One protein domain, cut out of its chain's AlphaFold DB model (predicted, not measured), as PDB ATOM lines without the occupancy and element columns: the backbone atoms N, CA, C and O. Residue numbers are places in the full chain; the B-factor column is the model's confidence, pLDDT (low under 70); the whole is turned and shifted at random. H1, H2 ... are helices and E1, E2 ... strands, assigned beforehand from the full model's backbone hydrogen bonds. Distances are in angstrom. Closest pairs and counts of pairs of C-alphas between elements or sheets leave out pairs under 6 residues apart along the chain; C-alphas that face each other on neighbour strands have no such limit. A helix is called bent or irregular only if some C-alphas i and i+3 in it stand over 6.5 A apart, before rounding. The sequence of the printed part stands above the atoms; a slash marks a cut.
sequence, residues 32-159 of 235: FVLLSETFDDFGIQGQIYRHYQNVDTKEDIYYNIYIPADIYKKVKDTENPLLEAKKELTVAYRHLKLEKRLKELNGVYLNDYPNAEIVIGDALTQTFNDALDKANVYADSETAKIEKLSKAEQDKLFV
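Overview. This is residues 32 to 159 of the 235 residues of an uncharacterized protein of Bacillus megaterium (UniProt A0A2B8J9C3). A strongly twisted, curled sheet of four strands has helix H2 across one face, and the long helix H4 crosses H2 and runs on past the sheet. H3 folds back beside H2, while H5 follows at the far end of H4, where residues 148 to 153 stick out. The printed part has 128 residues, with five named helices and four named strands in the order E1 E2 E3 H1 H2 H3 E4 H4 H5; the mixed sheet runs E3 E2 E1 E4, and the class is mixed, helices and strands. It is compact, with a radius of gyration of the C-alphas of 15.2 A, yet elongated, spanning 51 by 31 by 25 A.

Along the chain. Find C-alpha 32 at (73.459, -123.765, 5.311); from there E1 runs 25.3 A to residue 41, bending by 58 degrees at residue 35. E2, residues 46 to 54, covers 25.6 A, and E3, residues 60 to 67, covers 22.7 A. Next come H1, residues 69 to 75, H2, residues 81 to 95 and 21.1 A long, H3, residues 99 to 105, and E4, residues 117 to 120. H4 runs 35.7 A from residue 122 to C-alpha 146 at (81.329, -158.229, 9.462); it is irregular, with C-alphas 123 and 126 7.5 A apart. H5, residues 151 to 157, ends at (79.634, -157.278, 1.052).

Arrangement. E1, E2 and E3 form a meander, each strand the antiparallel neighbour of the one before; look for N 38 and O 49 at 2.9 A, and N 63 and O 50 at 2.9 A, within hydrogen-bond range. E4 is parallel to E1, with N 34 and O 119 at 2.8 A. H2 makes two layers with the sheet, a helix on one face: its height over the sheet is 10.3 A, and it runs across the strands, at 88 degrees to E2 on the local plane. H2 is the hub. It touches H4 at a steep tilt of 48 degrees, the same way, closest at C-alphas 87 and 135, 4.2 A. With H3 it forms a helical hairpin at a shallow tilt of 6 degrees, C-alphas 93 and 102 being closest at 5.9 A. It touches H1 at a steep tilt of 50 degrees, closest at C-alphas 75 and 81, 5.1 A. H1, H3 and H4 only graze the sheet; H5 is not on it. Every O i to N i+4 pair is within hydrogen-bond range in H2 and H3, against 2 of 3 in H1, 19 of 21 in H4 and 2 of 3 in H5.

Size, cuts and confidence. The C-alphas farthest apart, of Thr 57 and Ser 150, are 51.3 A apart. The printed part has no cut, and the link from H3 to E4 is long. Mean pLDDT of the printed part is 90.1; residues 158 to 159 are under 70.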
ATOM      1  N   PHE A  32      74.654-123.142   5.862       94.38
ATOM      2  CA  PHE A  32      73.459-123.765   5.311       94.38
ATOM      3  C   PHE A  32      72.644-124.418   6.416       94.38
ATOM      4  O   PHE A  32      73.190-125.067   7.306       94.38
ATOM      5  N   VAL A  33      71.325-124.281   6.328       96.56
ATOM      6  CA  VAL A  33      70.382-124.993   7.190       96.56
ATOM      7  C   VAL A  33      69.747-126.117   6.386       96.56
ATOM      8  O   VAL A  33      69.170-125.850   5.335       96.56
ATOM      9  N   LEU A  34      69.830-127.357   6.871       96.75
ATOM     10  CA  LEU A  34      69.061-128.481   6.337       96.75
ATOM     11  C   LEU A  34      67.595-128.317   6.750       96.75
ATOM     12  O   LEU A  34      67.275-128.394   7.937       96.75
ATOM     13  N   LEU A  35      66.722-128.093   5.772       95.94
ATOM     14  CA  LEU A  35      65.295-127.855   5.990       95.94
ATOM     15  C   LEU A  35      64.472-129.141   5.895       95.94
ATOM     16  O   LEU A  35      63.502-129.303   6.636       95.94
ATOM     17  N   SER A  36      64.851-130.061   5.007       96.50
ATOM     18  CA  SER A  36      64.170-131.347   4.855       96.50
ATOM     19  C   SER A  36      65.107-132.448   4.361       96.50
ATOM     20  O   SER A  36      66.106-132.197   3.685       96.50
ATOM     21  N   GLU A  37      64.765-133.684   4.722       97.00
ATOM     22  CA  GLU A  37      65.412-134.907   4.257       97.00
ATOM     23  C   GLU A  37      64.327-135.952   3.970       97.00
ATOM     24  O   GLU A  37      63.512-136.252   4.844       97.00
ATOM     25  N   THR A  38      64.308-136.502   2.756       96.31
ATOM     26  CA  THR A  38      63.323-137.503   2.320       96.31
ATOM     27  C   THR A  38      63.992-138.675   1.616       96.31
ATOM     28  O   THR A  38      65.132-138.589   1.158       96.31
ATOM     29  N   PHE A  39      63.282-139.800   1.556       96.19
ATOM     30  CA  PHE A  39      63.628-140.910   0.677       96.19
ATOM     31  C   PHE A  39      62.818-140.776  -0.610       96.19
ATOM     32  O   PHE A  39      61.587-140.781  -0.555       96.19
ATOM     33  N   ASP A  40      63.511-140.696  -1.741       91.81
ATOM     34  CA  ASP A  40      62.888-140.642  -3.059       91.81
ATOM     35  C   ASP A  40      63.075-141.985  -3.773       91.81
ATOM     36  O   ASP A  40      64.197-142.488  -3.903       91.81
ATOM     37  N   ASP A  41      61.961-142.543  -4.247       89.06
ATOM     38  CA  ASP A  41      61.893-143.807  -4.976       89.06
ATOM     39  C   ASP A  41      61.696-143.566  -6.484       89.06
ATOM     40  O   ASP A  41      60.675-143.024  -6.910       89.06
ATOM     41  N   PHE A  42      62.654-144.013  -7.304       80.31
ATOM     42  CA  PHE A  42      62.571-143.987  -8.771       80.31
ATOM     43  C   PHE A  42      62.336-145.378  -9.388       80.31
ATOM     44  O   PHE A  42      62.593-145.605 -10.572       80.31
ATOM     45  N   GLY A  43      61.894-146.356  -8.598       73.12
ATOM     46  CA  GLY A  43      61.576-147.726  -8.994       73.12
ATOM     47  C   GLY A  43      62.804-148.628  -9.136       73.12
ATOM     48  O   GLY A  43      62.826-149.734  -8.585       73.12
ATOM     49  N   ILE A  44      63.849-148.160  -9.822       72.25
ATOM     50  CA  ILE A  44      65.102-148.906 -10.064       72.25
ATOM     51  C   ILE A  44      66.280-148.443  -9.198       72.25
ATOM     52  O   ILE A  44      67.280-149.154  -9.091       72.25
ATOM     53  N   GLN A  45      66.151-147.274  -8.577       76.75
ATOM     54  CA  GLN A  45      67.157-146.630  -7.743       76.75
ATOM     55  C   GLN A  45      66.439-145.748  -6.719       76.75
ATOM     56  O   GLN A  45      65.368-145.215  -7.009       76.75
ATOM     57  N   GLY A  46      67.035-145.593  -5.541       82.88
ATOM     58  CA  GLY A  46      66.576-144.646  -4.532       82.88
ATOM     59  C   GLY A  46      67.657-143.625  -4.213       82.88
ATOM     60  O   GLY A  46      68.845-143.850  -4.473       82.88
ATOM     61  N   GLN A  47      67.254-142.513  -3.617       91.06
ATOM     62  CA  GLN A  47      68.176-141.529  -3.062       91.06
ATOM     63  C   GLN A  47      67.633-140.968  -1.752       91.06
ATOM     64  O   GLN A  47      66.425-140.942  -1.521       91.06
ATOM     65  N   ILE A  48      68.540-140.483  -0.912       94.88
ATOM     66  CA  ILE A  48      68.178-139.553   0.151       94.88
ATOM     67  C   ILE A  48      68.264-138.154  -0.451       94.88
ATOM     68  O   ILE A  48      69.350-137.703  -0.826       94.88
ATOM     69  N   TYR A  49      67.118-137.498  -0.571       93.75
ATOM     70  CA  TYR A  49      66.999-136.137  -1.069       93.75
ATOM     71  C   TYR A  49      67.077-135.157   0.094       93.75
ATOM     72  O   TYR A  49      66.444-135.360   1.131       93.75
ATOM     73  N   ARG A  50      67.864-134.096  -0.064       94.81
ATOM     74  CA  ARG A  50      68.033-133.062   0.954       94.81
ATOM     75  C   ARG A  50      67.872-131.678   0.376       94.81
ATOM     76  O   ARG A  50      68.469-131.353  -0.647       94.81
ATOM     77  N   HIS A  51      67.140-130.847   1.102       95.25
ATOM     78  CA  HIS A  51      66.973-129.434   0.803       95.25
ATOM     79  C   HIS A  51      67.679-128.612   1.870       95.25
ATOM     80  O   HIS A  51      67.331-128.677   3.050       95.25
ATOM     81  N   TYR A  52      68.662-127.825   1.446       94.38
ATOM     82  CA  TYR A  52      69.317-126.847   2.297       94.38
ATOM     83  C   TYR A  52      69.007-125.434   1.823       94.38
ATOM     84  O   TYR A  52      68.808-125.197   0.633       94.38
ATOM     85  N   GLN A  53      69.049-124.486   2.749       95.38
ATOM     86  CA  GLN A  53      68.983-123.067   2.435       95.38
ATOM     87  C   GLN A  53      70.188-122.340   3.018       95.38
ATOM     88  O   GLN A  53      70.529-122.517   4.190       95.38
ATOM     89  N   ASN A  54      70.825-121.499   2.209       93.50
ATOM     90  CA  ASN A  54      71.879-120.616   2.675       93.50
ATOM     91  C   ASN A  54      71.302-119.586   3.661       93.50
ATOM     92  O   ASN A  54      70.326-118.890   3.368       93.50
ATOM     93  N   VAL A  55      71.919-119.467   4.836       93.19
ATOM     94  CA  VAL A  55      71.444-118.599   5.923       93.19
ATOM     95  C   VAL A  55      71.427-117.129   5.507       93.19
ATOM     96  O   VAL A  55      70.464-116.420   5.827       93.19
ATOM     97  N   ASP A  56      72.463-116.691   4.791       89.06
ATOM     98  CA  ASP A  56      72.687-115.299   4.413       89.06
ATOM     99  C   ASP A  56      71.911-114.916   3.151       89.06
ATOM    100  O   ASP A  56      71.210-113.905   3.134       89.06
ATOM    101  N   THR A  57      72.043-115.709   2.084       90.62
ATOM    102  CA  THR A  57      71.508-115.363   0.756       90.62
ATOM    103  C   THR A  57      70.072-115.826   0.544       90.62
ATOM    104  O   THR A  57      69.423-115.351  -0.385       90.62
ATOM    105  N   LYS A  58      69.568-116.731   1.397       93.00
ATOM    106  CA  LYS A  58      68.284-117.435   1.222       93.00
ATOM    107  C   LYS A  58      68.199-118.271  -0.057       93.00
ATOM    108  O   LYS A  58      67.110-118.638  -0.476       93.00
ATOM    109  N   GLU A  59      69.341-118.577  -0.662       90.75
ATOM    110  CA  GLU A  59      69.430-119.476  -1.806       90.75
ATOM    111  C   GLU A  59      69.148-120.919  -1.376       90.75
ATOM    112  O   GLU A  59      69.731-121.403  -0.403       90.75
ATOM    113  N   ASP A  60      68.266-121.593  -2.111       90.38
ATOM    114  CA  ASP A  60      67.957-123.005  -1.915       90.38
ATOM    115  C   ASP A  60      68.895-123.880  -2.750       90.38
ATOM    116  O   ASP A  60      69.050-123.672  -3.955       90.38
ATOM    117  N   ILE A  61      69.477-124.897  -2.117       88.56
ATOM    118  CA  ILE A  61      70.277-125.928  -2.778       88.56
ATOM    119  C   ILE A  61      69.703-127.311  -2.465       88.56
ATOM    120  O   ILE A  61      69.204-127.575  -1.367       88.56
ATOM    121  N   TYR A  62      69.805-128.211  -3.436       88.00
ATOM    122  CA  TYR A  62      69.274-129.566  -3.340       88.00
ATOM    123  C   TYR A  62      70.393-130.570  -3.562       88.00
ATOM    124  O   TYR A  62      71.161-130.441  -4.515       88.00
ATOM    125  N   TYR A  63      70.492-131.554  -2.674       85.75
ATOM    126  CA  TYR A  63      71.561-132.543  -2.696       85.75
ATOM    127  C   TYR A  63      70.999-133.955  -2.624       85.75
ATOM    128  O   TYR A  63      70.095-134.234  -1.836       85.75
ATOM    129  N   ASN A  64      71.589-134.854  -3.410       86.00
ATOM    130  CA  ASN A  64      71.163-136.242  -3.510       86.00
ATOM    131  C   ASN A  64      72.275-137.153  -2.997       86.00
ATOM    132  O   ASN A  64      73.392-137.132  -3.514       86.00
ATOM    133  N   ILE A  65      71.958-137.999  -2.021       89.81
ATOM    134  CA  ILE A  65      72.811-139.129  -1.650       89.81
ATOM    135  C   ILE A  65      72.236-140.363  -2.336       89.81
ATOM    136  O   ILE A  65      71.218-140.911  -1.908       89.81
ATOM    137  N   TYR A  66      72.878-140.785  -3.422       87.44
ATOM    138  CA  TYR A  66      72.453-141.960  -4.175       87.44
ATOM    139  C   TYR A  66      72.604-143.236  -3.346       87.44
ATOM    140  O   TYR A  66      73.645-143.481  -2.732       87.44
ATOM    141  N   ILE A  67      71.561-144.067  -3.365       87.88
ATOM    142  CA  ILE A  67      71.545-145.357  -2.684       87.88
ATOM    143  C   ILE A  67      71.916-146.437  -3.708       87.88
ATOM    144  O   ILE A  67      71.210-146.592  -4.712       87.88
ATOM    145  N   PRO A  68      72.992-147.212  -3.479       85.62
ATOM    146  CA  PRO A  68      73.336-148.341  -4.333       85.62
ATOM    147  C   PRO A  68      72.182-149.335  -4.475       85.62
ATOM    148  O   PRO A  68      71.421-149.571  -3.536       85.62
ATOM    149  N   ALA A  69      72.055-149.945  -5.655       83.56
ATOM    150  CA  ALA A  69      70.893-150.759  -6.014       83.56
ATOM    151  C   ALA A  69      70.638-151.956  -5.074       83.56
ATOM    152  O   ALA A  69      69.494-152.365  -4.883       83.56
ATOM    153  N   ASP A  70      71.687-152.543  -4.504       83.44
ATOM    154  CA  ASP A  70      71.608-153.635  -3.531       83.44
ATOM    155  C   ASP A  70      71.062-153.181  -2.175       83.44
ATOM    156  O   ASP A  70      70.242-153.892  -1.596       83.44
ATOM    157  N   ILE A  71      71.457-152.000  -1.699       90.06
ATOM    158  CA  ILE A  71      70.875-151.383  -0.501       90.06
ATOM    159  C   ILE A  71      69.433-150.960  -0.787       90.06
ATOM    160  O   ILE A  71      68.523-151.324  -0.048       90.06
ATOM    161  N   TYR A  72      69.200-150.266  -1.901       90.00
ATOM    162  CA  TYR A  72      67.882-149.776  -2.299       90.00
ATOM    163  C   TYR A  72      66.827-150.897  -2.331       90.00
ATOM    164  O   TYR A  72      65.762-150.761  -1.730       90.00
ATOM    165  N   LYS A  73      67.148-152.051  -2.935       90.81
ATOM    166  CA  LYS A  73      66.250-153.221  -2.978       90.81
ATOM    167  C   LYS A  73      65.855-153.753  -1.599       90.81
ATOM    168  O   LYS A  73      64.785-154.339  -1.487       90.81
ATOM    169  N   LYS A  74      66.705-153.592  -0.582       90.94
ATOM    170  CA  LYS A  74      66.421-154.042   0.788       90.94
ATOM    171  C   LYS A  74      65.517-153.070   1.543       90.94
ATOM    172  O   LYS A  74      64.739-153.509   2.378       90.94
ATOM    173  N   VAL A  75      65.656-151.769   1.284       95.50
ATOM    174  CA  VAL A  75      65.081-150.721   2.146       95.50
ATOM    175  C   VAL A  75      63.791-150.111   1.600       95.50
ATOM    176  O   VAL A  75      62.982-149.623   2.385       95.50
ATOM    177  N   LYS A  76      63.567-150.149   0.279       94.12
ATOM    178  CA  LYS A  76      62.467-149.422  -0.381       94.12
ATOM    179  C   LYS A  76      61.060-149.791   0.110       94.12
ATOM    180  O   LYS A  76      60.216-148.914   0.220       94.12
ATOM    181  N   ASP A  77      60.832-151.061   0.448       94.81
ATOM    182  CA  ASP A  77      59.517-151.585   0.851       94.81
ATOM    183  C   ASP A  77      59.374-151.680   2.386       94.81
ATOM    184  O   ASP A  77      58.473-152.344   2.900       94.81
ATOM    185  N   THR A  78      60.294-151.068   3.139       96.62
ATOM    186  CA  THR A  78      60.244-151.054   4.610       96.62
ATOM    187  C   THR A  78      59.285-149.980   5.126       96.62
ATOM    188  O   THR A  78      58.903-149.068   4.402       96.62
ATOM    189  N   GLU A  79      58.902-150.064   6.404       96.94
ATOM    190  CA  GLU A  79      58.021-149.066   7.032       96.94
ATOM    191  C   GLU A  79      58.652-147.662   7.064       96.94
ATOM    192  O   GLU A  79      57.951-146.659   6.952       96.94
ATOM    193  N   ASN A  80      59.983-147.584   7.184       97.00
ATOM    194  CA  ASN A  80      60.727-146.327   7.143       97.00
ATOM    195  C   ASN A  80      61.970-146.448   6.241       97.00
ATOM    196  O   ASN A  80      63.086-146.628   6.745       97.00
ATOM    197  N   PRO A  81      61.800-146.307   4.914       97.12
ATOM    198  CA  PRO A  81      62.886-146.477   3.952       97.12
ATOM    199  C   PRO A  81      64.055-145.513   4.164       97.12
ATOM    200  O   PRO A  81      65.203-145.896   3.955       97.12
ATOM    201  N   LEU A  82      63.793-144.285   4.630       97.25
ATOM    202  CA  LEU A  82      64.841-143.304   4.923       97.25
ATOM    203  C   LEU A  82      65.754-143.782   6.059       97.25
ATOM    204  O   LEU A  82      66.976-143.771   5.917       97.25
ATOM    205  N   LEU A  83      65.176-144.220   7.181       98.00
ATOM    206  CA  LEU A  83      65.954-144.711   8.317       98.00
ATOM    207  C   LEU A  83      66.749-145.970   7.949       98.00
ATOM    208  O   LEU A  83      67.933-146.062   8.274       98.00
ATOM    209  N   GLU A  84      66.114-146.924   7.266       97.88
ATOM    210  CA  GLU A  84      66.778-148.164   6.856       97.88
ATOM    211  C   GLU A  84      67.883-147.905   5.816       97.88
ATOM    212  O   GLU A  84      68.963-148.492   5.907       97.88
ATOM    213  N   ALA A  85      67.695-146.947   4.902       96.69
ATOM    214  CA  ALA A  85      68.756-146.497   4.003       96.69
ATOM    215  C   ALA A  85      69.942-145.898   4.776       96.69
ATOM    216  O   ALA A  85      71.085-146.282   4.528       96.69
ATOM    217  N   LYS A  86      69.697-145.001   5.746       97.75
ATOM    218  CA  LYS A  86      70.766-144.398   6.567       97.75
ATOM    219  C   LYS A  86      71.545-145.460   7.350       97.75
ATOM    220  O   LYS A  86      72.770-145.382   7.407       97.75
ATOM    221  N   LYS A  87      70.868-146.473   7.899       97.62
ATOM    222  CA  LYS A  87      71.493-147.621   8.580       97.62
ATOM    223  C   LYS A  87      72.448-148.391   7.662       97.62
ATOM    224  O   LYS A  87      73.635-148.495   7.970       97.62
ATOM    225  N   GLU A  88      71.952-148.888   6.530       95.00
ATOM    226  CA  GLU A  88      72.750-149.690   5.590       95.00
ATOM    227  C   GLU A  88      73.905-148.876   4.979       95.00
ATOM    228  O   GLU A  88      75.026-149.376   4.866       95.00
ATOM    229  N   LEU A  89      73.672-147.602   4.637       94.06
ATOM    230  CA  LEU A  89      74.722-146.706   4.140       94.06
ATOM    231  C   LEU A  89      75.795-146.437   5.201       94.06
ATOM    232  O   LEU A  89      76.978-146.437   4.874       94.06
ATOM    233  N   THR A  90      75.417-146.263   6.471       95.81
ATOM    234  CA  THR A  90      76.382-146.063   7.566       95.81
ATOM    235  C   THR A  90      77.304-147.274   7.716       95.81
ATOM    236  O   THR A  90      78.520-147.105   7.823       95.81
ATOM    237  N   VAL A  91      76.754-148.495   7.659       93.94
ATOM    238  CA  VAL A  91      77.545-149.740   7.665       93.94
ATOM    239  C   VAL A  91      78.519-149.762   6.490       93.94
ATOM    240  O   VAL A  91      79.720-149.957   6.684       93.94
ATOM    241  N   ALA A  92      78.012-149.521   5.278       90.12
ATOM    242  CA  ALA A  92      78.814-149.570   4.065       90.12
ATOM    243  C   ALA A  92      79.945-148.530   4.075       90.12
ATOM    244  O   ALA A  92      81.097-148.863   3.797       90.12
ATOM    245  N   TYR A  93      79.645-147.282   4.443       90.00
ATOM    246  CA  TYR A  93      80.625-146.196   4.492       90.00
ATOM    247  C   TYR A  93      81.701-146.431   5.548       90.00
ATOM    248  O   TYR A  93      82.870-146.162   5.278       90.00
ATOM    249  N   ARG A  94      81.353-146.978   6.718       89.06
ATOM    250  CA  ARG A  94      82.343-147.349   7.741       89.06
ATOM    251  C   ARG A  94      83.232-148.500   7.273       89.06
ATOM    252  O   ARG A  94      84.453-148.390   7.364       89.06
ATOM    253  N   HIS A  95      82.643-149.559   6.712       85.25
ATOM    254  CA  HIS A  95      83.383-150.716   6.192       85.25
ATOM    255  C   HIS A  95      84.369-150.330   5.084       85.25
ATOM    256  O   HIS A  95      85.533-150.728   5.100       85.25
ATOM    257  N   LEU A  96      83.914-149.504   4.141       82.69
ATOM    258  CA  LEU A  96      84.713-149.019   3.015       82.69
ATOM    259  C   LEU A  96      85.627-147.834   3.368       82.69
ATOM    260  O   LEU A  96      86.391-147.391   2.510       82.69
ATOM    261  N   LYS A  97      85.570-147.333   4.609       84.12
ATOM    262  CA  LYS A  97      86.323-146.164   5.099       84.12
ATOM    263  C   LYS A  97      86.070-144.883   4.288       84.12
ATOM    264  O   LYS A  97      86.979-144.095   4.047       84.12
ATOM    265  N   LEU A  98      84.823-144.658   3.876       83.62
ATOM    266  CA  LEU A  98      84.394-143.484   3.111       83.62
ATOM    267  C   LEU A  98      83.995-142.334   4.050       83.62
ATOM    268  O   LEU A  98      82.821-142.000   4.194       83.62
ATOM    269  N   GLU A  99      84.980-141.718   4.706       84.94
ATOM    270  CA  GLU A  99      84.749-140.718   5.762       84.94
ATOM    271  C   GLU A  99      83.932-139.507   5.303       84.94
ATOM    272  O   GLU A  99      83.051-139.046   6.026       84.94
ATOM    273  N   LYS A 100      84.195-138.985   4.100       83.69
ATOM    274  CA  LYS A 100      83.452-137.834   3.572       83.69
ATOM    275  C   LYS A 100      81.984-138.181   3.323       83.69
ATOM    276  O   LYS A 100      81.120-137.423   3.742       83.69
ATOM    277  N   ARG A 101      81.685-139.365   2.774       84.81
ATOM    278  CA  ARG A 101      80.303-139.850   2.606       84.81
ATOM    279  C   ARG A 101      79.590-140.041   3.938       84.81
ATOM    280  O   ARG A 101      78.420-139.696   4.055       84.81
ATOM    281  N   LEU A 102      80.300-140.525   4.956       89.19
ATOM    282  CA  LEU A 102      79.753-140.612   6.307       89.19
ATOM    283  C   LEU A 102      79.452-139.216   6.881       89.19
ATOM    284  O   LEU A 102      78.392-139.011   7.460       89.19
ATOM    285  N   LYS A 103      80.338-138.235   6.675       90.12
ATOM    286  CA  LYS A 103      80.110-136.838   7.080       90.12
ATOM    287  C   LYS A 103      78.938-136.191   6.332       90.12
ATOM    288  O   LYS A 103      78.134-135.503   6.959       90.12
ATOM    289  N   GLU A 104      78.801-136.445   5.030       89.50
ATOM    290  CA  GLU A 104      77.627-136.034   4.250       89.50
ATOM    291  C   GLU A 104      76.369-136.656   4.834       89.50
ATOM    292  O   GLU A 104      75.464-135.930   5.222       89.50
ATOM    293  N   LEU A 105      76.323-137.981   4.993       93.50
ATOM    294  CA  LEU A 105      75.171-138.692   5.554       93.50
ATOM    295  C   LEU A 105      74.796-138.190   6.957       93.50
ATOM    296  O   LEU A 105      73.614-138.109   7.285       93.50
ATOM    297  N   ASN A 106      75.777-137.764   7.748       93.69
ATOM    298  CA  ASN A 106      75.568-137.227   9.092       93.69
ATOM    299  C   ASN A 106      75.215-135.731   9.111       93.69
ATOM    300  O   ASN A 106      75.024-135.174  10.185       93.69
ATOM    301  N   GLY A 107      75.110-135.077   7.950       89.00
ATOM    302  CA  GLY A 107      74.678-133.680   7.849       89.00
ATOM    303  C   GLY A 107      75.714-132.681   8.360       89.00
ATOM    304  O   GLY A 107      75.344-131.590   8.772       89.00
ATOM    305  N   VAL A 108      76.999-133.046   8.347       88.56
ATOM    306  CA  VAL A 108      78.100-132.183   8.821       88.56
ATOM    307  C   VAL A 108      79.015-131.702   7.692       88.56
ATOM    308  O   VAL A 108      79.984-130.993   7.944       88.56
ATOM    309  N   TYR A 109      78.746-132.111   6.451       85.31
ATOM    310  CA  TYR A 109      79.557-131.769   5.283       85.31
ATOM    311  C   TYR A 109      78.702-131.737   4.011       85.31
ATOM    312  O   TYR A 109      77.805-132.564   3.840       85.31
ATOM    313  N   LEU A 110      79.015-130.799   3.115       81.12
ATOM    314  CA  LEU A 110      78.491-130.717   1.752       81.12
ATOM    315  C   LEU A 110      79.662-130.700   0.774       81.12
ATOM    316  O   LEU A 110      80.544-129.854   0.889       81.12
ATOM    317  N   ASN A 111      79.667-131.612  -0.198       76.25
ATOM    318  CA  ASN A 111      80.815-131.775  -1.091       76.25
ATOM    319  C   ASN A 111      81.142-130.525  -1.909       76.25
ATOM    320  O   ASN A 111      82.311-130.181  -2.057       76.25
ATOM    321  N   ASP A 112      80.111-129.844  -2.405       77.00
ATOM    322  CA  ASP A 112      80.272-128.660  -3.253       77.00
ATOM    323  C   ASP A 112      80.609-127.406  -2.423       77.00
ATOM    324  O   ASP A 112      81.044-126.390  -2.960       77.00
ATOM    325  N   TYR A 113      80.466-127.506  -1.097       80.06
ATOM    326  CA  TYR A 113      80.711-126.441  -0.129       80.06
ATOM    327  C   TYR A 113      81.529-126.970   1.067       80.06
ATOM    328  O   TYR A 113      81.049-126.964   2.204       80.06
ATOM    329  N   PRO A 114      82.779-127.424   0.849       76.44
ATOM    330  CA  PRO A 114      83.547-128.182   1.844       76.44
ATOM    331  C   PRO A 114      83.906-127.384   3.107       76.44
ATOM    332  O   PRO A 114      84.174-127.977   4.148       76.44
ATOM    333  N   ASN A 115      83.890-126.050   3.019       80.56
ATOM    334  CA  ASN A 115      84.181-125.133   4.125       80.56
ATOM    335  C   ASN A 115      82.916-124.529   4.755       80.56
ATOM    336  O   ASN A 115      83.017-123.651   5.616       80.56
ATOM    337  N   ALA A 116      81.727-124.940   4.305       83.94
ATOM    338  CA  ALA A 116      80.488-124.399   4.827       83.94
ATOM    339  C   ALA A 116      80.135-124.986   6.195       83.94
ATOM    340  O   ALA A 116      80.406-126.145   6.505       83.94
ATOM    341  N   GLU A 117      79.494-124.166   7.013       91.06
ATOM    342  CA  GLU A 117      78.863-124.603   8.246       91.06
ATOM    343  C   GLU A 117      77.479-125.170   7.943       91.06
ATOM    344  O   GLU A 117      76.655-124.501   7.320       91.06
ATOM    345  N   ILE A 118      77.224-126.402   8.375       92.06
ATOM    346  CA  ILE A 118      75.931-127.057   8.192       92.06
ATOM    347  C   ILE A 118      75.219-127.119   9.535       92.06
ATOM    348  O   ILE A 118      75.763-127.622  10.518       92.06
ATOM    349  N   VAL A 119      73.991-126.615   9.563       93.88
ATOM    350  CA  VAL A 119      73.103-126.639  10.724       93.88
ATOM    351  C   VAL A 119      71.868-127.453  10.362       93.88
ATOM    352  O   VAL A 119      71.313-127.308   9.275       93.88
ATOM    353  N   ILE A 120      71.405-128.313  11.263       95.62
ATOM    354  CA  ILE A 120      70.131-129.016  11.083       95.62
ATOM    355  C   ILE A 120      69.015-128.099  11.574       95.62
ATOM    356  O   ILE A 120      69.060-127.664  12.722       95.62
ATOM    357  N   GLY A 121      68.034-127.792  10.722       94.06
ATOM    358  CA  GLY A 121      66.934-126.904  11.092       94.06
ATOM    359  C   GLY A 121      66.093-127.465  12.240       94.06
ATOM    360  O   GLY A 121      65.838-128.668  12.283       94.06
ATOM    361  N   ASP A 122      65.618-126.585  13.127       94.12
ATOM    362  CA  ASP A 122      64.953-126.938  14.394       94.12
ATOM    363  C   ASP A 122      63.811-127.958  14.243       94.12
ATOM    364  O   ASP A 122      63.645-128.854  15.070       94.12
ATOM    365  N   ALA A 123      63.030-127.851  13.163       92.94
ATOM    366  CA  ALA A 123      61.914-128.756  12.882       92.94
ATOM    367  C   ALA A 123      62.357-130.199  12.564       92.94
ATOM    368  O   ALA A 123      61.575-131.135  12.723       92.94
ATOM    369  N   LEU A 124      63.600-130.378  12.110       94.75
ATOM    370  CA  LEU A 124      64.175-131.656  11.698       94.75
ATOM    371  C   LEU A 124      65.159-132.217  12.738       94.75
ATOM    372  O   LEU A 124      65.370-133.429  12.764       94.75
ATOM    373  N   THR A 125      65.733-131.373  13.604       94.69
ATOM    374  CA  THR A 125      66.829-131.720  14.525       94.69
ATOM    375  C   THR A 125      66.585-133.013  15.299       94.69
ATOM    376  O   THR A 125      67.435-133.899  15.273       94.69
ATOM    377  N   GLN A 126      65.423-133.159  15.945       95.38
ATOM    378  CA  GLN A 126      65.128-134.350  16.750       95.38
ATOM    379  C   GLN A 126      65.075-135.616  15.885       95.38
ATOM    380  O   GLN A 126      65.802-136.571  16.139       95.38
ATOM    381  N   THR A 127      64.262-135.607  14.827       96.00
ATOM    382  CA  THR A 127      64.095-136.759  13.929       96.00
ATOM    383  C   THR A 127      65.410-137.148  13.254       96.00
ATOM    384  O   THR A 127      65.702-138.335  13.102       96.00
ATOM    385  N   PHE A 128      66.224-136.163  12.867       96.44
ATOM    386  CA  PHE A 128      67.523-136.399  12.246       96.44
ATOM    387  C   PHE A 128      68.520-137.024  13.219       96.44
ATOM    388  O   PHE A 128      69.149-138.023  12.867       96.44
ATOM    389  N   ASN A 129      68.633-136.475  14.432       96.00
ATOM    390  CA  ASN A 129      69.533-136.989  15.463       96.00
ATOM    391  C   ASN A 129      69.112-138.392  15.921       96.00
ATOM    392  O   ASN A 129      69.949-139.286  15.973       96.00
ATOM    393  N   ASP A 130      67.814-138.636  16.119       97.19
ATOM    394  CA  ASP A 130      67.304-139.971  16.454       97.19
ATOM    395  C   ASP A 130      67.611-140.992  15.348       97.19
ATOM    396  O   ASP A 130      67.932-142.152  15.625       97.19
ATOM    397  N   ALA A 131      67.507-140.589  14.077       96.56
ATOM    398  CA  ALA A 131      67.862-141.444  12.950       96.56
ATOM    399  C   ALA A 131      69.375-141.700  12.874       96.56
ATOM    400  O   ALA A 131      69.783-142.827  12.592       96.56
ATOM    401  N   LEU A 132      70.197-140.680  13.146       96.31
ATOM    402  CA  LEU A 132      71.655-140.783  13.212       96.31
ATOM    403  C   LEU A 132      72.093-141.748  14.322       96.31
ATOM    404  O   LEU A 132      72.884-142.654  14.068       96.31
ATOM    405  N   ASP A 133      71.532-141.615  15.522       97.56
ATOM    406  CA  ASP A 133      71.839-142.484  16.658       97.56
ATOM    407  C   ASP A 133      71.444-143.935  16.372       97.56
ATOM    408  O   ASP A 133      72.249-144.853  16.542       97.56
ATOM    409  N   LYS A 134      70.236-144.160  15.839       97.88
ATOM    410  CA  LYS A 134      69.785-145.498  15.421       97.88
ATOM    411  C   LYS A 134      70.672-146.094  14.328       97.88
ATOM    412  O   LYS A 134      70.938-147.295  14.363       97.88
ATOM    413  N   ALA A 135      71.123-145.285  13.369       97.50
ATOM    414  CA  ALA A 135      72.031-145.728  12.314       97.50
ATOM    415  C   ALA A 135      73.410-146.106  12.868       97.50
ATOM    416  O   ALA A 135      73.949-147.143  12.486       97.50
ATOM    417  N   ASN A 136      73.948-145.330  13.812       95.38
ATOM    418  CA  ASN A 136      75.222-145.621  14.465       95.38
ATOM    419  C   ASN A 136      75.158-146.900  15.312       95.38
ATOM    420  O   ASN A 136      76.017-147.761  15.146       95.38
ATOM    421  N   VAL A 137      74.120-147.071  16.139       97.19
ATOM    422  CA  VAL A 137      73.927-148.289  16.954       97.19
ATOM    423  C   VAL A 137      73.789-149.529  16.071       97.19
ATOM    424  O   VAL A 137      74.403-150.565  16.340       97.19
ATOM    425  N   TYR A 138      73.002-149.432  14.995       96.25
ATOM    426  CA  TYR A 138      72.895-150.507  14.012       96.25
ATOM    427  C   TYR A 138      74.259-150.818  13.393       96.25
ATOM    428  O   TYR A 138      74.671-151.978  13.369       96.25
ATOM    429  N   ALA A 139      74.988-149.784  12.964       93.75
ATOM    430  CA  ALA A 139      76.273-149.954  12.317       93.75
ATOM    431  C   ALA A 139      77.336-150.564  13.231       93.75
ATOM    432  O   ALA A 139      78.052-151.450  12.784       93.75
ATOM    433  N   ASP A 140      77.399-150.179  14.505       93.25
ATOM    434  CA  ASP A 140      78.291-150.812  15.485       93.25
ATOM    435  C   ASP A 140      78.011-152.320  15.591       93.25
ATOM    436  O   ASP A 140      78.931-153.143  15.591       93.25
ATOM    437  N   SER A 141      76.728-152.700  15.619       95.38
ATOM    438  CA  SER A 141      76.321-154.103  15.711       95.38
ATOM    439  C   SER A 141      76.638-154.912  14.447       95.38
ATOM    440  O   SER A 141      77.071-156.062  14.548       95.38
ATOM    441  N   GLU A 142      76.462-154.321  13.262       93.88
ATOM    442  CA  GLU A 142      76.735-154.976  11.982       93.88
ATOM    443  C   GLU A 142      78.233-155.027  11.682       93.88
ATOM    444  O   GLU A 142      78.732-156.078  11.286       93.88
ATOM    445  N   THR A 143      78.992-153.960  11.949       87.31
ATOM    446  CA  THR A 143      80.455-153.962  11.803       87.31
ATOM    447  C   THR A 143      81.082-155.069  12.654       87.31
ATOM    448  O   THR A 143      81.884-155.844  12.138       87.31
ATOM    449  N   ALA A 144      80.623-155.264  13.895       90.50
ATOM    450  CA  ALA A 144      81.090-156.362  14.746       90.50
ATOM    451  C   ALA A 144      80.756-157.769  14.201       90.50
ATOM    452  O   ALA A 144      81.425-158.748  14.548       90.50
ATOM    453  N   LYS A 145      79.711-157.915  13.372       92.06
ATOM    454  CA  LYS A 145      79.409-159.172  12.659       92.06
ATOM    455  C   LYS A 145      80.301-159.333  11.433       92.06
ATOM    456  O   LYS A 145      80.829-160.420  11.215       92.06
ATOM    457  N   ILE A 146      80.500-158.259  10.672       89.06
ATOM    458  CA  ILE A 146      81.329-158.229   9.462       89.06
ATOM    459  C   ILE A 146      82.787-158.565   9.787       89.06
ATOM    460  O   ILE A 146      83.404-159.357   9.080       89.06
ATOM    461  N   GLU A 147      83.321-158.042  10.890       88.38
ATOM    462  CA  GLU A 147      84.693-158.310  11.344       88.38
ATOM    463  C   GLU A 147      84.962-159.791  11.652       88.38
ATOM    464  O   GLU A 147      86.107-160.234  11.593       88.38
ATOM    465  N   LYS A 148      83.915-160.579  11.937       92.00
ATOM    466  CA  LYS A 148      84.020-162.030  12.168       92.00
ATOM    467  C   LYS A 148      84.048-162.846  10.876       92.00
ATOM    468  O   LYS A 148      84.354-164.036  10.929       92.00
ATOM    469  N   LEU A 149      83.703-162.244   9.739       91.38
ATOM    470  CA  LEU A 149      83.744-162.901   8.435       91.38
ATOM    471  C   LEU A 149      85.178-162.980   7.911       91.38
ATOM    472  O   LEU A 149      86.033-162.160   8.254       91.38
ATOM    473  N   SER A 150      85.436-163.935   7.020       90.81
ATOM    474  CA  SER A 150      86.716-163.999   6.316       90.81
ATOM    475  C   SER A 150      86.913-162.776   5.416       90.81
ATOM    476  O   SER A 150      85.955-162.169   4.934       90.81
ATOM    477  N   LYS A 151      88.170-162.432   5.108       85.19
ATOM    478  CA  LYS A 151      88.478-161.283   4.243       85.19
ATOM    479  C   LYS A 151      87.791-161.374   2.871       85.19
ATOM    480  O   LYS A 151      87.244-160.389   2.391       85.19
ATOM    481  N   ALA A 152      87.732-162.575   2.294       85.19
ATOM    482  CA  ALA A 152      87.064-162.821   1.018       85.19
ATOM    483  C   ALA A 152      85.535-162.647   1.078       85.19
ATOM    484  O   ALA A 152      84.913-162.363   0.060       85.19
ATOM    485  N   GLU A 153      84.915-162.848   2.241       86.06
ATOM    486  CA  GLU A 153      83.491-162.571   2.458       86.06
ATOM    487  C   GLU A 153      83.254-161.080   2.698       86.06
ATOM    488  O   GLU A 153      82.346-160.507   2.104       86.06
ATOM    489  N   GLN A 154      84.116-160.437   3.489       81.69
ATOM    490  CA  GLN A 154      84.081-158.992   3.716       81.69
ATOM    491  C   GLN A 154      84.187-158.195   2.410       81.69
ATOM    492  O   GLN A 154      83.446-157.234   2.210       81.69
ATOM    493  N   ASP A 155      85.073-158.612   1.503       78.88
ATOM    494  CA  ASP A 155      85.291-157.944   0.215       78.88
ATOM    495  C   ASP A 155      84.105-158.123  -0.760       78.88
ATOM    496  O   ASP A 155      83.997-157.397  -1.745       78.88
ATOM    497  N   LYS A 156      83.182-159.059  -0.484       81.19
ATOM    498  CA  LYS A 156      81.956-159.272  -1.278       81.19
ATOM    499  C   LYS A 156      80.757-158.462  -0.790       81.19
ATOM    500  O   LYS A 156      79.789-158.339  -1.538       81.19
ATOM    501  N   LEU A 157      80.786-157.953   0.446       74.88
ATOM    502  CA  LEU A 157      79.634-157.278   1.052       74.88
ATOM    503  C   LEU A 157      79.341-155.923   0.412       74.88
ATOM    504  O   LEU A 157      78.179-155.586   0.206       74.88
ATOM    505  N   PHE A 158      80.387-155.170   0.076       69.38
ATOM    506  CA  PHE A 158      80.273-153.840  -0.508       69.38
ATOM    507  C   PHE A 158      81.362-153.680  -1.565       69.38
ATOM    508  O   PHE A 158      82.548-153.651  -1.238       69.38
ATOM    509  N   VAL A 159      80.976-153.601  -2.837       65.56
ATOM    510  CA  VAL A 159      81.937-153.331  -3.913       65.56
ATOM    511  C   VAL A 159      82.097-151.815  -4.009       65.56
ATOM    512  O   VAL A 159      81.110-151.096  -4.163       65.56
TER     513      VAL A 159